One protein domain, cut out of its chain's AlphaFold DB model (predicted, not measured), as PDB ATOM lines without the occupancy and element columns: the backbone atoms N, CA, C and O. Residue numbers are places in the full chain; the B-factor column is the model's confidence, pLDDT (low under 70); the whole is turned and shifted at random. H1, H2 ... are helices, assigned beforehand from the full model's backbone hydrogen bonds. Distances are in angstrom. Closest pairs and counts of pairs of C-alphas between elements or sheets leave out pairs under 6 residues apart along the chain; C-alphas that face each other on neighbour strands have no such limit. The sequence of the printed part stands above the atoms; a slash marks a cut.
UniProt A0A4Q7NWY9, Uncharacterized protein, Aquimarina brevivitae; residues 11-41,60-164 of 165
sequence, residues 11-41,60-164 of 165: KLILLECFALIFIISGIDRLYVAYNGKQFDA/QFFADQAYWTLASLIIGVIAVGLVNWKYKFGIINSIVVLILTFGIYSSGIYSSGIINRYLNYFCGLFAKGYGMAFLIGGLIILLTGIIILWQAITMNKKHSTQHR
ATOM      1  N   LYS A  11      18.404  27.113 -38.401       91.00
ATOM      2  CA  LYS A  11      18.323  25.669 -38.650       91.00
ATOM      3  C   LYS A  11      19.337  24.893 -37.809       91.00
ATOM      4  O   LYS A  11      18.987  23.855 -37.260       91.00
ATOM      5  N   LEU A  12      20.573  25.391 -37.711       91.88
ATOM      6  CA  LEU A  12      21.600  24.805 -36.845       91.88
ATOM      7  C   LEU A  12      21.155  24.847 -35.379       91.88
ATOM      8  O   LEU A  12      21.144  23.809 -34.733       91.88
ATOM      9  N   ILE A  13      20.721  26.019 -34.903       92.88
ATOM     10  CA  ILE A  13      20.281  26.232 -33.516       92.88
ATOM     11  C   ILE A  13      19.152  25.265 -33.143       92.88
ATOM     12  O   ILE A  13      19.228  24.596 -32.119       92.88
ATOM     13  N   LEU A  14      18.117  25.155 -33.983       93.38
ATOM     14  CA  LEU A  14      16.977  24.276 -33.714       93.38
ATOM     15  C   LEU A  14      17.390  22.801 -33.668       93.38
ATOM     16  O   LEU A  14      16.943  22.079 -32.782       93.38
ATOM     17  N   LEU A  15      18.258  22.357 -34.584       94.62
ATOM     18  CA  LEU A  15      18.759  20.980 -34.584       94.62
ATOM     19  C   LEU A  15      19.663  20.691 -33.381       94.62
ATOM     20  O   LEU A  15      19.595  19.596 -32.832       94.62
ATOM     21  N   GLU A  16      20.478  21.654 -32.951       94.94
ATOM     22  CA  GLU A  16      21.324  21.531 -31.760       94.94
ATOM     23  C   GLU A  16      20.490  21.462 -30.481       94.94
ATOM     24  O   GLU A  16      20.707  20.568 -29.667       94.94
ATOM     25  N   CYS A  17      19.486  22.331 -30.329       94.62
ATOM     26  CA  CYS A  17      18.539  22.248 -29.219       94.62
ATOM     27  C   CYS A  17      17.795  20.909 -29.222       94.62
ATOM     28  O   CYS A  17      17.685  20.264 -28.183       94.62
ATOM     29  N   PHE A  18      17.320  20.462 -30.388       94.31
ATOM     30  CA  PHE A  18      16.629  19.183 -30.508       94.31
ATOM     31  C   PHE A  18      17.546  18.006 -30.156       94.31
ATOM     32  O   PHE A  18      17.153  17.136 -29.386       94.31
ATOM     33  N   ALA A  19      18.796  18.007 -30.626       95.81
ATOM     34  CA  ALA A  19      19.783  17.001 -30.255       95.81
ATOM     35  C   ALA A  19      20.054  16.983 -28.744       95.81
ATOM     36  O   ALA A  19      20.085  15.910 -28.143       95.81
ATOM     37  N   LEU A  20      20.210  18.158 -28.125       95.19
ATOM     38  CA  LEU A  20      20.435  18.278 -26.685       95.19
ATOM     39  C   LEU A  20      19.266  17.730 -25.869       95.19
ATOM     40  O   LEU A  20      19.521  17.070 -24.864       95.19
ATOM     41  N   ILE A  21      18.017  17.903 -26.323       93.44
ATOM     42  CA  ILE A  21      16.857  17.290 -25.660       93.44
ATOM     43  C   ILE A  21      17.040  15.773 -25.558       93.44
ATOM     44  O   ILE A  21      16.880  15.207 -24.479       93.44
ATOM     45  N   PHE A  22      17.408  15.113 -26.659       94.94
ATOM     46  CA  PHE A  22      17.620  13.663 -26.673       94.94
ATOM     47  C   PHE A  22      18.856  13.249 -25.873       94.94
ATOM     48  O   PHE A  22      18.788  12.290 -25.116       94.94
ATOM     49  N   ILE A  23      19.970  13.975 -25.992       95.56
ATOM     50  CA  ILE A  23      21.203  13.651 -25.260       95.56
ATOM     51  C   ILE A  23      20.965  13.723 -23.748       95.56
ATOM     52  O   ILE A  23      21.239  12.752 -23.047       95.56
ATOM     53  N   ILE A  24      20.404  14.831 -23.254       94.12
ATOM     54  CA  ILE A  24      20.125  15.027 -21.824       94.12
ATOM     55  C   ILE A  24      19.102  13.988 -21.347       94.12
ATOM     56  O   ILE A  24      19.359  13.276 -20.381       94.12
ATOM     57  N   SER A  25      18.008  13.799 -22.095       93.44
ATOM     58  CA  SER A  25      16.987  12.787 -21.780       93.44
ATOM     59  C   SER A  25      17.546  11.362 -21.739       93.44
ATOM     60  O   SER A  25      17.074  10.541 -20.951       93.44
ATOM     61  N   GLY A  26      18.505  11.042 -22.608       94.94
ATOM     62  CA  GLY A  26      19.188   9.754 -22.632       94.94
ATOM     63  C   GLY A  26      20.070   9.568 -21.401       94.94
ATOM     64  O   GLY A  26      19.967   8.541 -20.738       94.94
ATOM     65  N   ILE A  27      20.872  10.576 -21.044       94.81
ATOM     66  CA  ILE A  27      21.739  10.541 -19.856       94.81
ATOM     67  C   ILE A  27      20.919  10.419 -18.565       94.81
ATOM     68  O   ILE A  27      21.253   9.591 -17.717       94.81
ATOM     69  N   ASP A  28      19.821  11.166 -18.431       93.06
ATOM     70  CA  ASP A  28      18.922  11.057 -17.274       93.06
ATOM     71  C   ASP A  28      18.365   9.636 -17.124       93.06
ATOM     72  O   ASP A  28      18.271   9.100 -16.022       93.06
ATOM     73  N   ARG A  29      18.045   8.972 -18.239       94.56
ATOM     74  CA  ARG A  29      17.570   7.580 -18.220       94.56
ATOM     75  C   ARG A  29      18.665   6.600 -17.837       94.56
ATOM     76  O   ARG A  29      18.376   5.631 -17.148       94.56
ATOM     77  N   LEU A  30      19.914   6.857 -18.219       96.12
ATOM     78  CA  LEU A  30      21.042   6.055 -17.746       96.12
ATOM     79  C   LEU A  30      21.240   6.202 -16.230       96.12
ATOM     80  O   LEU A  30      21.551   5.215 -15.568       96.12
ATOM     81  N   TYR A  31      20.990   7.386 -15.665       94.69
ATOM     82  CA  TYR A  31      20.979   7.577 -14.211       94.69
ATOM     83  C   TYR A  31      19.843   6.802 -13.533       94.69
ATOM     84  O   TYR A  31      20.054   6.139 -12.516       94.69
ATOM     85  N   VAL A  32      18.641   6.828 -14.118       94.25
ATOM     86  CA  VAL A  32      17.507   6.022 -13.642       94.25
ATOM     87  C   VAL A  32      17.828   4.529 -13.714       94.25
ATOM     88  O   VAL A  32      17.552   3.798 -12.770       94.25
ATOM     89  N   ALA A  33      18.464   4.077 -14.795       96.44
ATOM     90  CA  ALA A  33      18.883   2.692 -14.964       96.44
ATOM     91  C   ALA A  33      19.914   2.263 -13.911       96.44
ATOM     92  O   ALA A  33      19.801   1.174 -13.344       96.44
ATOM     93  N   TYR A  34      20.889   3.131 -13.623       95.56
ATOM     94  CA  TYR A  34      21.892   2.913 -12.580       95.56
ATOM     95  C   TYR A  34      21.241   2.716 -11.203       95.56
ATOM     96  O   TYR A  34      21.599   1.789 -10.480       95.56
ATOM     97  N   ASN A  35      20.214   3.512 -10.892       95.19
ATOM     98  CA  ASN A  35      19.413   3.400  -9.669       95.19
ATOM     99  C   ASN A  35      18.132   2.563  -9.862       95.19
ATOM    100  O   ASN A  35      17.123   2.778  -9.188       95.19
ATOM    101  N   GLY A  36      18.132   1.624 -10.816       94.12
ATOM    102  CA  GLY A  36      16.909   0.973 -11.286       94.12
ATOM    103  C   GLY A  36      16.124   0.258 -10.188       94.12
ATOM    104  O   GLY A  36      14.901   0.308 -10.193       94.12
ATOM    105  N   LYS A  37      16.811  -0.344  -9.207       94.44
ATOM    106  CA  LYS A  37      16.161  -1.028  -8.077       94.44
ATOM    107  C   LYS A  37      15.457  -0.052  -7.135       94.44
ATOM    108  O   LYS A  37      14.376  -0.366  -6.646       94.44
ATOM    109  N   GLN A  38      16.068   1.106  -6.887       93.88
ATOM    110  CA  GLN A  38      15.484   2.173  -6.084       93.88
ATOM    111  C   GLN A  38      14.246   2.739  -6.785       93.88
ATOM    112  O   GLN A  38      13.194   2.850  -6.165       93.88
ATOM    113  N   PHE A  39      14.327   3.002  -8.094       92.38
ATOM    114  CA  PHE A  39      13.169   3.440  -8.879       92.38
ATOM    115  C   PHE A  39      12.061   2.382  -8.942       92.38
ATOM    116  O   PHE A  39      10.897   2.731  -8.776       92.38
ATOM    117  N   ASP A  40      12.400   1.101  -9.107       93.38
ATOM    118  CA  ASP A  40      11.426   0.007  -9.049       93.38
ATOM    119  C   ASP A  40      10.721  -0.046  -7.681       93.38
ATOM    120  O   ASP A  40       9.511  -0.247  -7.631       93.38
ATOM    121  N   ALA A  41      11.446   0.132  -6.571       93.12
ATOM    122  CA  ALA A  41      10.855   0.156  -5.231       93.12
ATOM    123  C   ALA A  41       9.910   1.357  -5.050       93.12
ATOM    124  O   ALA A  41       8.761   1.173  -4.656       93.12
ATOM    125  N   GLN A  60      16.428  13.816  -0.942       91.31
ATOM    126  CA  GLN A  60      17.816  13.909  -1.383       91.31
ATOM    127  C   GLN A  60      18.054  13.068  -2.643       91.31
ATOM    128  O   GLN A  60      18.711  13.549  -3.554       91.31
ATOM    129  N   PHE A  61      17.436  11.892  -2.765       90.56
ATOM    130  CA  PHE A  61      17.516  11.075  -3.980       90.56
ATOM    131  C   PHE A  61      17.010  11.825  -5.229       90.56
ATOM    132  O   PHE A  61      17.675  11.853  -6.265       90.56
ATOM    133  N   PHE A  62      15.865  12.510  -5.129       89.31
ATOM    134  CA  PHE A  62      15.368  13.346  -6.228       89.31
ATOM    135  C   PHE A  62      16.194  14.620  -6.439       89.31
ATOM    136  O   PHE A  62      16.314  15.085  -7.575       89.31
ATOM    137  N   ALA A  63      16.785  15.183  -5.379       90.88
ATOM    138  CA  ALA A  63      17.723  16.292  -5.516       90.88
ATOM    139  C   ALA A  63      18.978  15.860  -6.289       90.88
ATOM    140  O   ALA A  63      19.388  16.559  -7.213       90.88
ATOM    141  N   ASP A  64      19.535  14.687  -5.983       91.25
ATOM    142  CA  ASP A  64      20.693  14.113  -6.672       91.25
ATOM    143  C   ASP A  64      20.385  13.865  -8.153       91.25
ATOM    144  O   ASP A  64      21.191  14.206  -9.023       91.25
ATOM    145  N   GLN A  65      19.182  13.368  -8.463       90.06
ATOM    146  CA  GLN A  65      18.714  13.256  -9.844       90.06
ATOM    147  C   GLN A  65      18.655  14.626 -10.539       90.06
ATOM    148  O   GLN A  65      19.140  14.767 -11.661       90.06
ATOM    149  N   ALA A  66      18.100  15.653  -9.890       89.62
ATOM    150  CA  ALA A  66      18.032  16.997 -10.464       89.62
ATOM    151  C   ALA A  66      19.429  17.609 -10.686       89.62
ATOM    152  O   ALA A  66      19.675  18.233 -11.722       89.62
ATOM    153  N   TYR A  67      20.366  17.390  -9.756       91.56
ATOM    154  CA  TYR A  67      21.771  17.770  -9.923       91.56
ATOM    155  C   TYR A  67      22.410  17.059 -11.113       91.56
ATOM    156  O   TYR A  67      23.141  17.689 -11.880       91.56
ATOM    157  N   TRP A  68      22.104  15.777 -11.307       91.75
ATOM    158  CA  TRP A  68      22.591  15.009 -12.445       91.75
ATOM    159  C   TRP A  68      22.078  15.552 -13.782       91.75
ATOM    160  O   TRP A  68      22.860  15.730 -14.724       91.75
ATOM    161  N   THR A  69      20.791  15.896 -13.862       91.00
ATOM    162  CA  THR A  69      20.212  16.527 -15.056       91.00
ATOM    163  C   THR A  69      20.855  17.885 -15.332       91.00
ATOM    164  O   THR A  69      21.228  18.178 -16.471       91.00
ATOM    165  N   LEU A  70      21.054  18.708 -14.297       91.44
ATOM    166  CA  LEU A  70      21.708  20.009 -14.437       91.44
ATOM    167  C   LEU A  70      23.161  19.869 -14.918       91.44
ATOM    168  O   LEU A  70      23.583  20.591 -15.825       91.44
ATOM    169  N   ALA A  71      23.918  18.920 -14.363       93.00
ATOM    170  CA  ALA A  71      25.278  18.622 -14.804       93.00
ATOM    171  C   ALA A  71      25.305  18.179 -16.276       93.00
ATOM    172  O   ALA A  71      26.107  18.683 -17.067       93.00
ATOM    173  N   SER A  72      24.378  17.301 -16.667       92.06
ATOM    174  CA  SER A  72      24.229  16.818 -18.045       92.06
ATOM    175  C   SER A  72      23.920  17.951 -19.022       92.06
ATOM    176  O   SER A  72      24.490  18.008 -20.113       92.06
ATOM    177  N   LEU A  73      23.075  18.901 -18.614       93.25
ATOM    178  CA  LEU A  73      22.762  20.096 -19.392       93.25
ATOM    179  C   LEU A  73      23.998  20.972 -19.608       93.25
ATOM    180  O   LEU A  73      24.283  21.358 -20.743       93.25
ATOM    181  N   ILE A  74      24.751  21.260 -18.541       93.25
ATOM    182  CA  ILE A  74      25.967  22.081 -18.618       93.25
ATOM    183  C   ILE A  74      26.985  21.429 -19.560       93.25
ATOM    184  O   ILE A  74      27.497  22.087 -20.467       93.25
ATOM    185  N   ILE A  75      27.233  20.127 -19.395       93.12
ATOM    186  CA  ILE A  75      28.158  19.369 -20.247       93.12
ATOM    187  C   ILE A  75      27.691  19.389 -21.707       93.12
ATOM    188  O   ILE A  75      28.495  19.657 -22.599       93.12
ATOM    189  N   GLY A  76      26.400  19.157 -21.962       92.00
ATOM    190  CA  GLY A  76      25.832  19.169 -23.310       92.00
ATOM    191  C   GLY A  76      25.996  20.522 -24.006       92.00
ATOM    192  O   GLY A  76      26.471  20.589 -25.143       92.00
ATOM    193  N   VAL A  77      25.677  21.615 -23.310       92.56
ATOM    194  CA  VAL A  77      25.829  22.978 -23.843       92.56
ATOM    195  C   VAL A  77      27.299  23.309 -24.116       92.56
ATOM    196  O   VAL A  77      27.613  23.856 -25.177       92.56
ATOM    197  N   ILE A  78      28.217  22.940 -23.214       92.12
ATOM    198  CA  ILE A  78      29.661  23.118 -23.430       92.12
ATOM    199  C   ILE A  78      30.119  22.318 -24.654       92.12
ATOM    200  O   ILE A  78      30.834  22.859 -25.499       92.12
ATOM    201  N   ALA A  79      29.678  21.066 -24.799       91.50
ATOM    202  CA  ALA A  79      30.032  20.220 -25.934       91.50
ATOM    203  C   ALA A  79      29.591  20.840 -27.271       91.50
ATOM    204  O   ALA A  79      30.406  20.951 -28.189       91.50
ATOM    205  N   VAL A  80      28.347  21.325 -27.368       92.06
ATOM    206  CA  VAL A  80      27.861  22.047 -28.561       92.06
ATOM    207  C   VAL A  80      28.663  23.330 -28.794       92.06
ATOM    208  O   VAL A  80      29.069  23.610 -29.922       92.06
ATOM    209  N   GLY A  81      28.979  24.081 -27.737       89.88
ATOM    210  CA  GLY A  81      29.829  25.269 -27.816       89.88
ATOM    211  C   GLY A  81      31.210  24.980 -28.417       89.88
ATOM    212  O   GLY A  81      31.639  25.679 -29.340       89.88
ATOM    213  N   LEU A  82      31.876  23.921 -27.947       90.19
ATOM    214  CA  LEU A  82      33.185  23.476 -28.436       90.19
ATOM    215  C   LEU A  82      33.124  22.985 -29.885       90.19
ATOM    216  O   LEU A  82      33.993  23.323 -30.693       90.19
ATOM    217  N   VAL A  83      32.087  22.224 -30.239       88.69
ATOM    218  CA  VAL A  83      31.832  21.788 -31.618       88.69
ATOM    219  C   VAL A  83      31.665  23.002 -32.531       88.69
ATOM    220  O   VAL A  83      32.348  23.113 -33.554       88.69
ATOM    221  N   ASN A  84      30.828  23.960 -32.142       88.31
ATOM    222  CA  ASN A  84      30.568  25.160 -32.930       88.31
ATOM    223  C   ASN A  84      31.811  26.024 -33.100       88.31
ATOM    224  O   ASN A  84      32.064  26.530 -34.198       88.31
ATOM    225  N   TRP A  85      32.637  26.125 -32.058       85.69
ATOM    226  CA  TRP A  85      33.952  26.744 -32.162       85.69
ATOM    227  C   TRP A  85      34.821  26.004 -33.183       85.69
ATOM    228  O   TRP A  85      35.312  26.628 -34.131       85.69
ATOM    229  N   LYS A  86      34.980  24.682 -33.039       87.44
ATOM    230  CA  LYS A  86      35.822  23.843 -33.908       87.44
ATOM    231  C   LYS A  86      35.450  23.985 -35.384       87.44
ATOM    232  O   LYS A  86      36.331  24.156 -36.224       87.44
ATOM    233  N   TYR A  87      34.156  23.986 -35.704       84.19
ATOM    234  CA  TYR A  87      33.661  24.154 -37.077       84.19
ATOM    235  C   TYR A  87      33.519  25.612 -37.514       84.19
ATOM    236  O   TYR A  87      33.066  25.890 -38.625       84.19
ATOM    237  N   LYS A  88      33.956  26.557 -36.674       81.69
ATOM    238  CA  LYS A  88      33.883  27.992 -36.934       81.69
ATOM    239  C   LYS A  88      32.449  28.426 -37.266       81.69
ATOM    240  O   LYS A  88      32.293  29.375 -38.035       81.69
ATOM    241  N   PHE A  89      31.431  27.841 -36.644       81.81
ATOM    242  CA  PHE A  89      30.093  28.427 -36.630       81.81
ATOM    243  C   PHE A  89      30.088  29.723 -35.798       81.81
ATOM    244  O   PHE A  89      31.084  30.078 -35.156       81.81
ATOM    245  N   GLY A  90      29.039  30.534 -35.934       79.38
ATOM    246  CA  GLY A  90      28.946  31.803 -35.214       79.38
ATOM    247  C   GLY A  90      28.725  31.592 -33.728       79.38
ATOM    248  O   GLY A  90      27.855  30.815 -33.359       79.38
ATOM    249  N   ILE A  91      29.477  32.311 -32.886       84.31
ATOM    250  CA  ILE A  91      29.354  32.211 -31.422       84.31
ATOM    251  C   ILE A  91      27.938  32.553 -30.939       84.31
ATOM    252  O   ILE A  91      27.464  31.979 -29.964       84.31
ATOM    253  N   ILE A  92      27.233  33.413 -31.684       86.25
ATOM    254  CA  ILE A  92      25.835  33.756 -31.429       86.25
ATOM    255  C   ILE A  92      24.914  32.529 -31.466       86.25
ATOM    256  O   ILE A  92      23.977  32.464 -30.681       86.25
ATOM    257  N   ASN A  93      25.200  31.525 -32.307       89.00
ATOM    258  CA  ASN A  93      24.396  30.304 -32.367       89.00
ATOM    259  C   ASN A  93      24.514  29.527 -31.053       89.00
ATOM    260  O   ASN A  93      23.500  29.165 -30.473       89.00
ATOM    261  N   SER A  94      25.734  29.362 -30.533       89.44
ATOM    262  CA  SER A  94      25.969  28.679 -29.256       89.44
ATOM    263  C   SER A  94      25.331  29.409 -28.073       89.44
ATOM    264  O   SER A  94      24.782  28.763 -27.187       89.44
ATOM    265  N   ILE A  95      25.360  30.748 -28.065       90.56
ATOM    266  CA  ILE A  95      24.692  31.557 -27.029       90.56
ATOM    267  C   ILE A  95      23.176  31.335 -27.072       90.56
ATOM    268  O   ILE A  95      22.549  31.130 -26.037       90.56
ATOM    269  N   VAL A  96      22.581  31.340 -28.266       92.50
ATOM    270  CA  VAL A  96      21.136  31.124 -28.422       92.50
ATOM    271  C   VAL A  96      20.756  29.693 -28.041       92.50
ATOM    272  O   VAL A  96      19.770  29.508 -27.336       92.50
ATOM    273  N   VAL A  97      21.556  28.690 -28.422       93.81
ATOM    274  CA  VAL A  97      21.350  27.299 -27.987       93.81
ATOM    275  C   VAL A  97      21.411  27.182 -26.470       93.81
ATOM    276  O   VAL A  97      20.561  26.506 -25.897       93.81
ATOM    277  N   LEU A  98      22.353  27.859 -25.809       92.88
ATOM    278  CA  LEU A  98      22.429  27.894 -24.349       92.88
ATOM    279  C   LEU A  98      21.127  28.440 -23.751       92.88
ATOM    280  O   LEU A  98      20.506  27.759 -22.939       92.88
ATOM    281  N   ILE A  99      20.679  29.620 -24.191       92.94
ATOM    282  CA  ILE A  99      19.458  30.261 -23.675       92.94
ATOM    283  C   ILE A  99      18.235  29.362 -23.889       92.94
ATOM    284  O   ILE A  99      17.463  29.136 -22.959       92.94
ATOM    285  N   LEU A 100      18.070  28.817 -25.097       93.75
ATOM    286  CA  LEU A 100      16.938  27.950 -25.426       93.75
ATOM    287  C   LEU A 100      16.973  26.639 -24.638       93.75
ATOM    288  O   LEU A 100      15.940  26.215 -24.133       93.75
ATOM    289  N   THR A 101      18.142  26.016 -24.487       91.38
ATOM    290  CA  THR A 101      18.282  24.752 -23.746       91.38
ATOM    291  C   THR A 101      17.959  24.945 -22.267       91.38
ATOM    292  O   THR A 101      17.232  24.135 -21.695       91.38
ATOM    293  N   PHE A 102      18.417  26.046 -21.662       89.62
ATOM    294  CA  PHE A 102      18.028  26.410 -20.298       89.62
ATOM    295  C   PHE A 102      16.526  26.707 -20.186       89.62
ATOM    296  O   PHE A 102      15.887  26.240 -19.249       89.62
ATOM    297  N   GLY A 103      15.935  27.414 -21.155       89.00
ATOM    298  CA  GLY A 103      14.486  27.645 -21.194       89.00
ATOM    299  C   GLY A 103      13.676  26.345 -21.285       89.00
ATOM    300  O   GLY A 103      12.700  26.167 -20.557       89.00
ATOM    301  N   ILE A 104      14.115  25.402 -22.125       87.75
ATOM    302  CA  ILE A 104      13.520  24.062 -22.243       87.75
ATOM    303  C   ILE A 104      13.638  23.308 -20.916       87.75
ATOM    304  O   ILE A 104      12.670  22.686 -20.483       87.75
ATOM    305  N   TYR A 105      14.782  23.387 -20.240       84.56
ATOM    306  CA  TYR A 105      14.952  22.766 -18.930       84.56
ATOM    307  C   TYR A 105      13.966  23.312 -17.894       84.56
ATOM    308  O   TYR A 105      13.242  22.532 -17.275       84.56
ATOM    309  N   SER A 106      13.846  24.638 -17.791       82.00
ATOM    310  CA  SER A 106      12.913  25.295 -16.865       82.00
ATOM    311  C   SER A 106      11.442  24.955 -17.126       82.00
ATOM    312  O   SER A 106      10.625  25.064 -16.219       82.00
ATOM    313  N   SER A 107      11.087  24.512 -18.338       83.19
ATOM    314  CA  SER A 107       9.721  24.072 -18.659       83.19
ATOM    315  C   SER A 107       9.337  22.705 -18.068       83.19
ATOM    316  O   SER A 107       8.179  22.306 -18.152       83.19
ATOM    317  N   GLY A 108      10.293  21.960 -17.498       77.88
ATOM    318  CA  GLY A 108      10.051  20.627 -16.935       77.88
ATOM    319  C   GLY A 108       9.960  19.502 -17.974       77.88
ATOM    320  O   GLY A 108       9.579  18.381 -17.627       77.88
ATOM    321  N   ILE A 109      10.332  19.759 -19.238       76.81
ATOM    322  CA  ILE A 109      10.320  18.766 -20.330       76.81
ATOM    323  C   ILE A 109      11.086  17.482 -19.973       76.81
ATOM    324  O   ILE A 109      10.641  16.401 -20.354       76.81
ATOM    325  N   TYR A 110      12.187  17.590 -19.224       72.31
ATOM    326  CA  TYR A 110      13.031  16.452 -18.844       72.31
ATOM    327  C   TYR A 110      12.486  15.643 -17.658       72.31
ATOM    328  O   TYR A 110      12.740  14.446 -17.574       72.31
ATOM    329  N   SER A 111      11.709  16.260 -16.762       71.75
ATOM    330  CA  SER A 111      11.291  15.638 -15.497       71.75
ATOM    331  C   SER A 111       9.839  15.158 -15.500       71.75
ATOM    332  O   SER A 111       9.555  14.026 -15.118       71.75
ATOM    333  N   SER A 112       8.897  15.979 -15.962       73.44
ATOM    334  CA  SER A 112       7.453  15.714 -15.809       73.44
ATOM    335  C   SER A 112       6.628  15.979 -17.069       73.44
ATOM    336  O   SER A 112       5.452  15.613 -17.131       73.44
ATOM    337  N   GLY A 113       7.244  16.574 -18.093       75.50
ATOM    338  CA  GLY A 113       6.583  16.932 -19.339       75.50
ATOM    339  C   GLY A 113       6.100  15.740 -20.170       75.50
ATOM    340  O   GLY A 113       6.489  14.585 -19.979       75.50
ATOM    341  N   ILE A 114       5.261  16.043 -21.163       81.19
ATOM    342  CA  ILE A 114       4.660  15.048 -22.060       81.19
ATOM    343  C   ILE A 114       5.709  14.229 -22.825       81.19
ATOM    344  O   ILE A 114       5.552  13.022 -22.992       81.19
ATOM    345  N   ILE A 115       6.817  14.867 -23.212       82.75
ATOM    346  CA  ILE A 115       7.947  14.212 -23.879       82.75
ATOM    347  C   ILE A 115       8.564  13.160 -22.951       82.75
ATOM    348  O   ILE A 115       8.772  12.028 -23.382       82.75
ATOM    349  N   ASN A 116       8.775  13.483 -21.668       86.19
ATOM    350  CA  ASN A 116       9.312  12.528 -20.702       86.19
ATOM    351  C   ASN A 116       8.409  11.295 -20.554       86.19
ATOM    352  O   ASN A 116       8.905  10.171 -20.529       86.19
ATOM    353  N   ARG A 117       7.081  11.485 -20.531       87.06
ATOM    354  CA  ARG A 117       6.120  10.370 -20.472       87.06
ATOM    355  C   ARG A 117       6.239   9.444 -21.681       87.06
ATOM    356  O   ARG A 117       6.330   8.235 -21.498       87.06
ATOM    357  N   TYR A 118       6.288   9.995 -22.894       91.06
ATOM    358  CA  TYR A 118       6.442   9.189 -24.111       91.06
ATOM    359  C   TYR A 118       7.778   8.450 -24.161       91.06
ATOM    360  O   TYR A 118       7.822   7.274 -24.515       91.06
ATOM    361  N   LEU A 119       8.865   9.111 -23.770       90.25
ATOM    362  CA  LEU A 119      10.183   8.489 -23.731       90.25
ATOM    363  C   LEU A 119      10.288   7.417 -22.628       90.25
ATOM    364  O   LEU A 119      10.960   6.410 -22.826       90.25
ATOM    365  N   ASN A 120       9.606   7.580 -21.488       90.88
ATOM    366  CA  ASN A 120       9.512   6.540 -20.454       90.88
ATOM    367  C   ASN A 120       8.679   5.348 -20.927       90.88
ATOM    368  O   ASN A 120       9.080   4.205 -20.724       90.88
ATOM    369  N   TYR A 121       7.554   5.609 -21.598       92.06
ATOM    370  CA  TYR A 121       6.757   4.562 -22.228       92.06
ATOM    371  C   TYR A 121       7.592   3.772 -23.242       92.06
ATOM    372  O   TYR A 121       7.595   2.546 -23.210       92.06
ATOM    373  N   PHE A 122       8.374   4.467 -24.077       93.75
ATOM    374  CA  PHE A 122       9.321   3.844 -24.998       93.75
ATOM    375  C   PHE A 122      10.341   2.950 -24.276       93.75
ATOM    376  O   PHE A 122      10.549   1.818 -24.700       93.75
ATOM    377  N   CYS A 123      10.934   3.404 -23.164       93.69
ATOM    378  CA  CYS A 123      11.825   2.572 -22.345       93.69
ATOM    379  C   CYS A 123      11.124   1.307 -21.820       93.69
ATOM    380  O   CYS A 123      11.691   0.217 -21.886       93.69
ATOM    381  N   GLY A 124       9.882   1.437 -21.345       92.38
ATOM    382  CA  GLY A 124       9.082   0.326 -20.818       92.38
ATOM    383  C   GLY A 124       8.776  -0.783 -21.833       92.38
ATOM    384  O   GLY A 124       8.421  -1.888 -21.431       92.38
ATOM    385  N   LEU A 125       8.963  -0.539 -23.136       94.62
ATOM    386  CA  LEU A 125       8.820  -1.571 -24.171       94.62
ATOM    387  C   LEU A 125       9.934  -2.629 -24.121       94.62
ATOM    388  O   LEU A 125       9.749  -3.725 -24.646       94.62
ATOM    389  N   PHE A 126      11.087  -2.322 -23.511       93.12
ATOM    390  CA  PHE A 126      12.255  -3.209 -23.533       93.12
ATOM    391  C   PHE A 126      12.330  -4.169 -22.342       93.12
ATOM    392  O   PHE A 126      12.854  -5.272 -22.482       93.12
ATOM    393  N   ALA A 127      11.841  -3.768 -21.165       92.88
ATOM    394  CA  ALA A 127      11.832  -4.607 -19.968       92.88
ATOM    395  C   ALA A 127      10.791  -4.122 -18.948       92.88
ATOM    396  O   ALA A 127      10.335  -2.984 -19.003       92.88
ATOM    397  N   LYS A 128      10.450  -4.984 -17.980       87.50
ATOM    398  CA  LYS A 128       9.492  -4.652 -16.909       87.50
ATOM    399  C   LYS A 128      10.075  -3.763 -15.804       87.50
ATOM    400  O   LYS A 128       9.326  -3.005 -15.206       87.50
ATOM    401  N   GLY A 129      11.372  -3.887 -15.518       90.50
ATOM    402  CA  GLY A 129      12.046  -3.124 -14.462       90.50
ATOM    403  C   GLY A 129      12.790  -1.910 -15.008       90.50
ATOM    404  O   GLY A 129      13.357  -1.970 -16.107       90.50
ATOM    405  N   TYR A 130      12.839  -0.838 -14.216       91.25
ATOM    406  CA  TYR A 130      13.455   0.438 -14.580       91.25
ATOM    407  C   TYR A 130      14.928   0.278 -14.968       91.25
ATOM    408  O   TYR A 130      15.357   0.903 -15.931       91.25
ATOM    409  N   GLY A 131      15.674  -0.622 -14.318       94.75
ATOM    410  CA  GLY A 131      17.085  -0.883 -14.634       94.75
ATOM    411  C   GLY A 131      17.339  -1.181 -16.118       94.75
ATOM    412  O   GLY A 131      17.927  -0.376 -16.835       94.75
ATOM    413  N   MET A 132      16.871  -2.333 -16.610       95.62
ATOM    414  CA  MET A 132      17.118  -2.740 -18.003       95.62
ATOM    415  C   MET A 132      16.314  -1.922 -19.020       95.62
ATOM    416  O   MET A 132      16.828  -1.619 -20.098       95.62
ATOM    417  N   ALA A 133      15.078  -1.536 -18.682       95.94
ATOM    418  CA  ALA A 133      14.210  -0.764 -19.569       95.94
ATOM    419  C   ALA A 133      14.829   0.600 -19.903       95.94
ATOM    420  O   ALA A 133      14.935   0.989 -21.071       95.94
ATOM    421  N   PHE A 134      15.290   1.314 -18.873       96.00
ATOM    422  CA  PHE A 134      15.882   2.637 -19.035       96.00
ATOM    423  C   PHE A 134      17.326   2.565 -19.523       96.00
ATOM    424  O   PHE A 134      17.762   3.500 -20.189       96.00
ATOM    425  N   LEU A 135      18.048   1.460 -19.296       97.69
ATOM    426  CA  LEU A 135      19.372   1.263 -19.885       97.69
ATOM    427  C   LEU A 135      19.284   1.187 -21.414       97.69
ATOM    428  O   LEU A 135      19.910   1.981 -22.112       97.69
ATOM    429  N   ILE A 136      18.472   0.263 -21.938       96.62
ATOM    430  CA  ILE A 136      18.335   0.055 -23.387       96.62
ATOM    431  C   ILE A 136      17.697   1.285 -24.036       96.62
ATOM    432  O   ILE A 136      18.253   1.850 -24.981       96.62
ATOM    433  N   GLY A 137      16.558   1.739 -23.507       96.38
ATOM    434  CA  GLY A 137      15.868   2.901 -24.054       96.38
ATOM    435  C   GLY A 137      16.702   4.180 -23.942       96.38
ATOM    436  O   GLY A 137      16.773   4.946 -24.900       96.38
ATOM    437  N   GLY A 138      17.401   4.380 -22.821       96.81
ATOM    438  CA  GLY A 138      18.303   5.512 -22.604       96.81
ATOM    439  C   GLY A 138      19.468   5.538 -23.592       96.81
ATOM    440  O   GLY A 138      19.733   6.588 -24.173       96.81
ATOM    441  N   LEU A 139      20.101   4.389 -23.866       97.88
ATOM    442  CA  LEU A 139      21.146   4.278 -24.889       97.88
ATOM    443  C   LEU A 139      20.621   4.616 -26.291       97.88
ATOM    444  O   LEU A 139      21.270   5.371 -27.013       97.88
ATOM    445  N   ILE A 140      19.443   4.115 -26.674       97.62
ATOM    446  CA  ILE A 140      18.847   4.411 -27.988       97.62
ATOM    447  C   ILE A 140      18.530   5.906 -28.124       97.62
ATOM    448  O   ILE A 140      18.844   6.520 -29.148       97.62
ATOM    449  N   ILE A 141      17.942   6.511 -27.090       96.69
ATOM    450  CA  ILE A 141      17.616   7.943 -27.054       96.69
ATOM    451  C   ILE A 141      18.898   8.785 -27.140       96.69
ATOM    452  O   ILE A 141      18.973   9.707 -27.954       96.69
ATOM    453  N   LEU A 142      19.930   8.431 -26.368       96.94
ATOM    454  CA  LEU A 142      21.229   9.103 -26.387       96.94
ATOM    455  C   LEU A 142      21.882   9.030 -27.774       96.94
ATOM    456  O   LEU A 142      22.294  10.056 -28.319       96.94
ATOM    457  N   LEU A 143      21.933   7.835 -28.371       97.62
ATOM    458  CA  LEU A 143      22.472   7.627 -29.718       97.62
ATOM    459  C   LEU A 143      21.699   8.433 -30.764       97.62
ATOM    460  O   LEU A 143      22.312   9.048 -31.634       97.62
ATOM    461  N   THR A 144      20.373   8.495 -30.649       97.12
ATOM    462  CA  THR A 144      19.526   9.318 -31.525       97.12
ATOM    463  C   THR A 144      19.918  10.793 -31.436       97.12
ATOM    464  O   THR A 144      20.127  11.437 -32.465       97.12
ATOM    465  N   GLY A 145      20.110  11.321 -30.224       96.56
ATOM    466  CA  GLY A 145      20.578  12.692 -30.016       96.56
ATOM    467  C   GLY A 145      21.960  12.959 -30.621       96.56
ATOM    468  O   GLY A 145      22.155  13.968 -31.301       96.56
ATOM    469  N   ILE A 146      22.903  12.024 -30.458       95.81
ATOM    470  CA  ILE A 146      24.243  12.108 -31.066       95.81
ATOM    471  C   ILE A 146      24.154  12.123 -32.601       95.81
ATOM    472  O   ILE A 146      24.827  12.930 -33.247       95.81
ATOM    473  N   ILE A 147      23.306  11.277 -33.196       96.81
ATOM    474  CA  ILE A 147      23.092  11.223 -34.651       96.81
ATOM    475  C   ILE A 147      22.522  12.552 -35.166       96.81
ATOM    476  O   ILE A 147      23.022  13.080 -36.163       96.81
ATOM    477  N   ILE A 148      21.525  13.125 -34.482       96.00
ATOM    478  CA  ILE A 148      20.942  14.427 -34.847       96.00
ATOM    479  C   ILE A 148      22.011  15.522 -34.782       96.00
ATOM    480  O   ILE A 148      22.143  16.301 -35.729       96.00
ATOM    481  N   LEU A 149      22.815  15.561 -33.712       94.88
ATOM    482  CA  LEU A 149      23.895  16.540 -33.571       94.88
ATOM    483  C   LEU A 149      24.913  16.411 -34.713       94.88
ATOM    484  O   LEU A 149      25.298  17.402 -35.334       94.88
ATOM    485  N   TRP A 150      25.310  15.183 -35.047       93.25
ATOM    486  CA  TRP A 150      26.227  14.915 -36.152       93.25
ATOM    487  C   TRP A 150      25.677  15.383 -37.507       93.25
ATOM    488  O   TRP A 150      26.396  15.995 -38.310       93.25
ATOM    489  N   GLN A 151      24.391  15.132 -37.767       91.75
ATOM    490  CA  GLN A 151      23.710  15.610 -38.969       91.75
ATOM    491  C   GLN A 151      23.645  17.142 -39.003       91.75
ATOM    492  O   GLN A 151      23.960  17.736 -40.040       91.75
ATOM    493  N   ALA A 152      23.329  17.789 -37.876       90.62
ATOM    494  CA  ALA A 152      23.296  19.246 -37.750       90.62
ATOM    495  C   ALA A 152      24.636  19.877 -38.158       90.62
ATOM    496  O   ALA A 152      24.673  20.812 -38.965       90.62
ATOM    497  N   ILE A 153      25.743  19.307 -37.678       88.94
ATOM    498  CA  ILE A 153      27.101  19.750 -38.013       88.94
ATOM    499  C   ILE A 153      27.393  19.525 -39.499       88.94
ATOM    500  O   ILE A 153      27.865  20.431 -40.191       88.94
ATOM    501  N   THR A 154      27.109  18.325 -40.013       87.75
ATOM    502  CA  THR A 154      27.472  17.927 -41.382       87.75
ATOM    503  C   THR A 154      26.729  18.755 -42.432       87.75
ATOM    504  O   THR A 154      27.346  19.261 -43.376       87.75
ATOM    505  N   MET A 155      25.425  18.968 -42.247       83.06
ATOM    506  CA  MET A 155      24.609  19.789 -43.146       83.06
ATOM    507  C   MET A 155      25.105  21.238 -43.197       83.06
ATOM    508  O   MET A 155      25.207  21.829 -44.274       83.06
ATOM    509  N   ASN A 156      25.473  21.803 -42.046       80.00
ATOM    510  CA  ASN A 156      25.913  23.193 -41.963       80.00
ATOM    511  C   ASN A 156      27.377  23.397 -42.375       80.00
ATOM    512  O   ASN A 156      27.724  24.464 -42.887       80.00
ATOM    513  N   LYS A 157      28.229  22.368 -42.260       76.12
ATOM    514  CA  LYS A 157      29.579  22.365 -42.847       76.12
ATOM    515  C   LYS A 157      29.524  22.424 -44.379       76.12
ATOM    516  O   LYS A 157      30.273  23.185 -44.993       76.12
ATOM    517  N   LYS A 158      28.622  21.665 -45.011       62.72
ATOM    518  CA  LYS A 158      28.451  21.683 -46.475       62.72
ATOM    519  C   LYS A 158      28.019  23.070 -46.969       62.72
ATOM    520  O   LYS A 158      28.610  23.607 -47.900       62.72
ATOM    521  N   HIS A 159      27.077  23.695 -46.263       57.19
ATOM    522  CA  HIS A 159      26.546  25.013 -46.615       57.19
ATOM    523  C   HIS A 159      27.545  26.170 -46.397       57.19
ATOM    524  O   HIS A 159      27.495  27.173 -47.109       57.19
ATOM    525  N   SER A 160      28.468  26.050 -45.431       56.72
ATOM    526  CA  SER A 160      29.514  27.058 -45.197       56.72
ATOM    527  C   SER A 160      30.661  26.981 -46.208       56.72
ATOM    528  O   SER A 160      31.277  28.002 -46.510       56.72
ATOM    529  N   THR A 161      30.920  25.791 -46.760       56.97
ATOM    530  CA  THR A 161      31.939  25.577 -47.801       56.97
ATOM    531  C   THR A 161      31.461  26.115 -49.153       56.97
ATOM    532  O   THR A 161      32.230  26.738 -49.874       56.97
ATOM    533  N   GLN A 162      30.166  25.970 -49.454       49.50
ATOM    534  CA  GLN A 162      29.553  26.421 -50.708       49.50
ATOM    535  C   GLN A 162      29.399  27.953 -50.817       49.50
ATOM    536  O   GLN A 162      29.271  28.470 -51.913       49.50
ATOM    537  N   HIS A 163      29.442  28.686 -49.698       44.44
ATOM    538  CA  HIS A 163      29.450  30.159 -49.674       44.44
ATOM    539  C   HIS A 163      30.863  30.777 -49.714       44.44
ATOM    540  O   HIS A 163      30.991  31.998 -49.626       44.44
ATOM    541  N   ARG A 164      31.918  29.952 -49.752       45.06
ATOM    542  CA  ARG A 164      33.324  30.393 -49.818       45.06
ATOM    543  C   ARG A 164      33.963  30.227 -51.201       45.06
ATOM    544  O   ARG A 164      35.076  30.716 -51.369       45.06
TER     545      ARG A 164
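What this domain is: This is residues 11 to 41 and 60 to 164 of the 165 residues of an uncharacterized protein of Aquimarina brevivitae (UniProt A0A4Q7NWY9). Look first for a rod of helices with H1 in its middle: the longest helix, H6, runs side by side with H1 along one side, and the helical hairpin of H3 and H4 packs on another side of H1. Short H5 packs on the first part of H6, and short H2 sits at the end of the rod where H1 ends and H6 begins. The printed part has 136 residues with six named helices, H1 to H6 in chain order, and no named strand: the class is all helix. It is compact, with a radius of gyration of the C-alphas of 16.0 A, and spans 58 by 28 by 23 A.

Where its parts are: Find C-alpha 130 at (13.455, 0.438, -14.580); from there H6, residues 130 to 162, runs 47.3 A to C-alpha 162 at (29.553, 26.421, -50.708). H1, residues 11 to 34, starts at C-alpha 11, (18.323, 25.669, -38.650), and is 34.8 A long. H3, residues 60 to 86, measures 38.5 A, and H4, residues 91 to 106, measures 23.0 A. The two short helices are H2, residues 36 to 41, and H5, residues 114 to 124.

How they stand to each other: Begin at the two hubs, H1 and H6, which touch three helices each. They touch each other at a shallow tilt of 20 degrees, opposite ways, and their closest C-alphas, Ala 33 and Gly 131, are 4.0 A apart. H1, H3 and H4 form an up and down bundle, each running against the one before it. H3 touches H1 at Ile 24 and Ser 72, C-alphas 5.9 A apart, at a steep tilt of 35.4 degrees, only just past shallow. With residues 12 to 21 alone, H1 touches H4, closest at the C-alphas of Ile 13 and Val 97, 5.7 A. In the hairpin, H3 touches H4 with residues 73 to 85 alone, and the closest C-alphas, Gly 81 and Ser 94, are 5.3 A apart. On H6, look at residues 130 to 138, which alone touch H5: the C-alphas of Cys 123 and Gly 137 are closest, at 4.4 A. Residues 130 to 134 of H6 alone touch H2, closest at the C-alphas of Gly 36 and Gly 131, 3.8 A. H3 and H6 are near each other, while H4 and H6 are apart. In H1, H2, H3, H4, H5 and H6 every O i to N i+4 pair is within hydrogen-bond range.

The domain as a whole: The C-alphas farthest apart, Ala 41 and Arg 164, are 58.4 A from each other. Residues 42 to 59 are not printed, and C-alphas 41 and 60 stand 15.9 A apart across this cut. Of the links that are printed whole, none is long. In the B-factor column the mean pLDDT of the printed part is 88.9; look for values under 70 at residues 158 to 164.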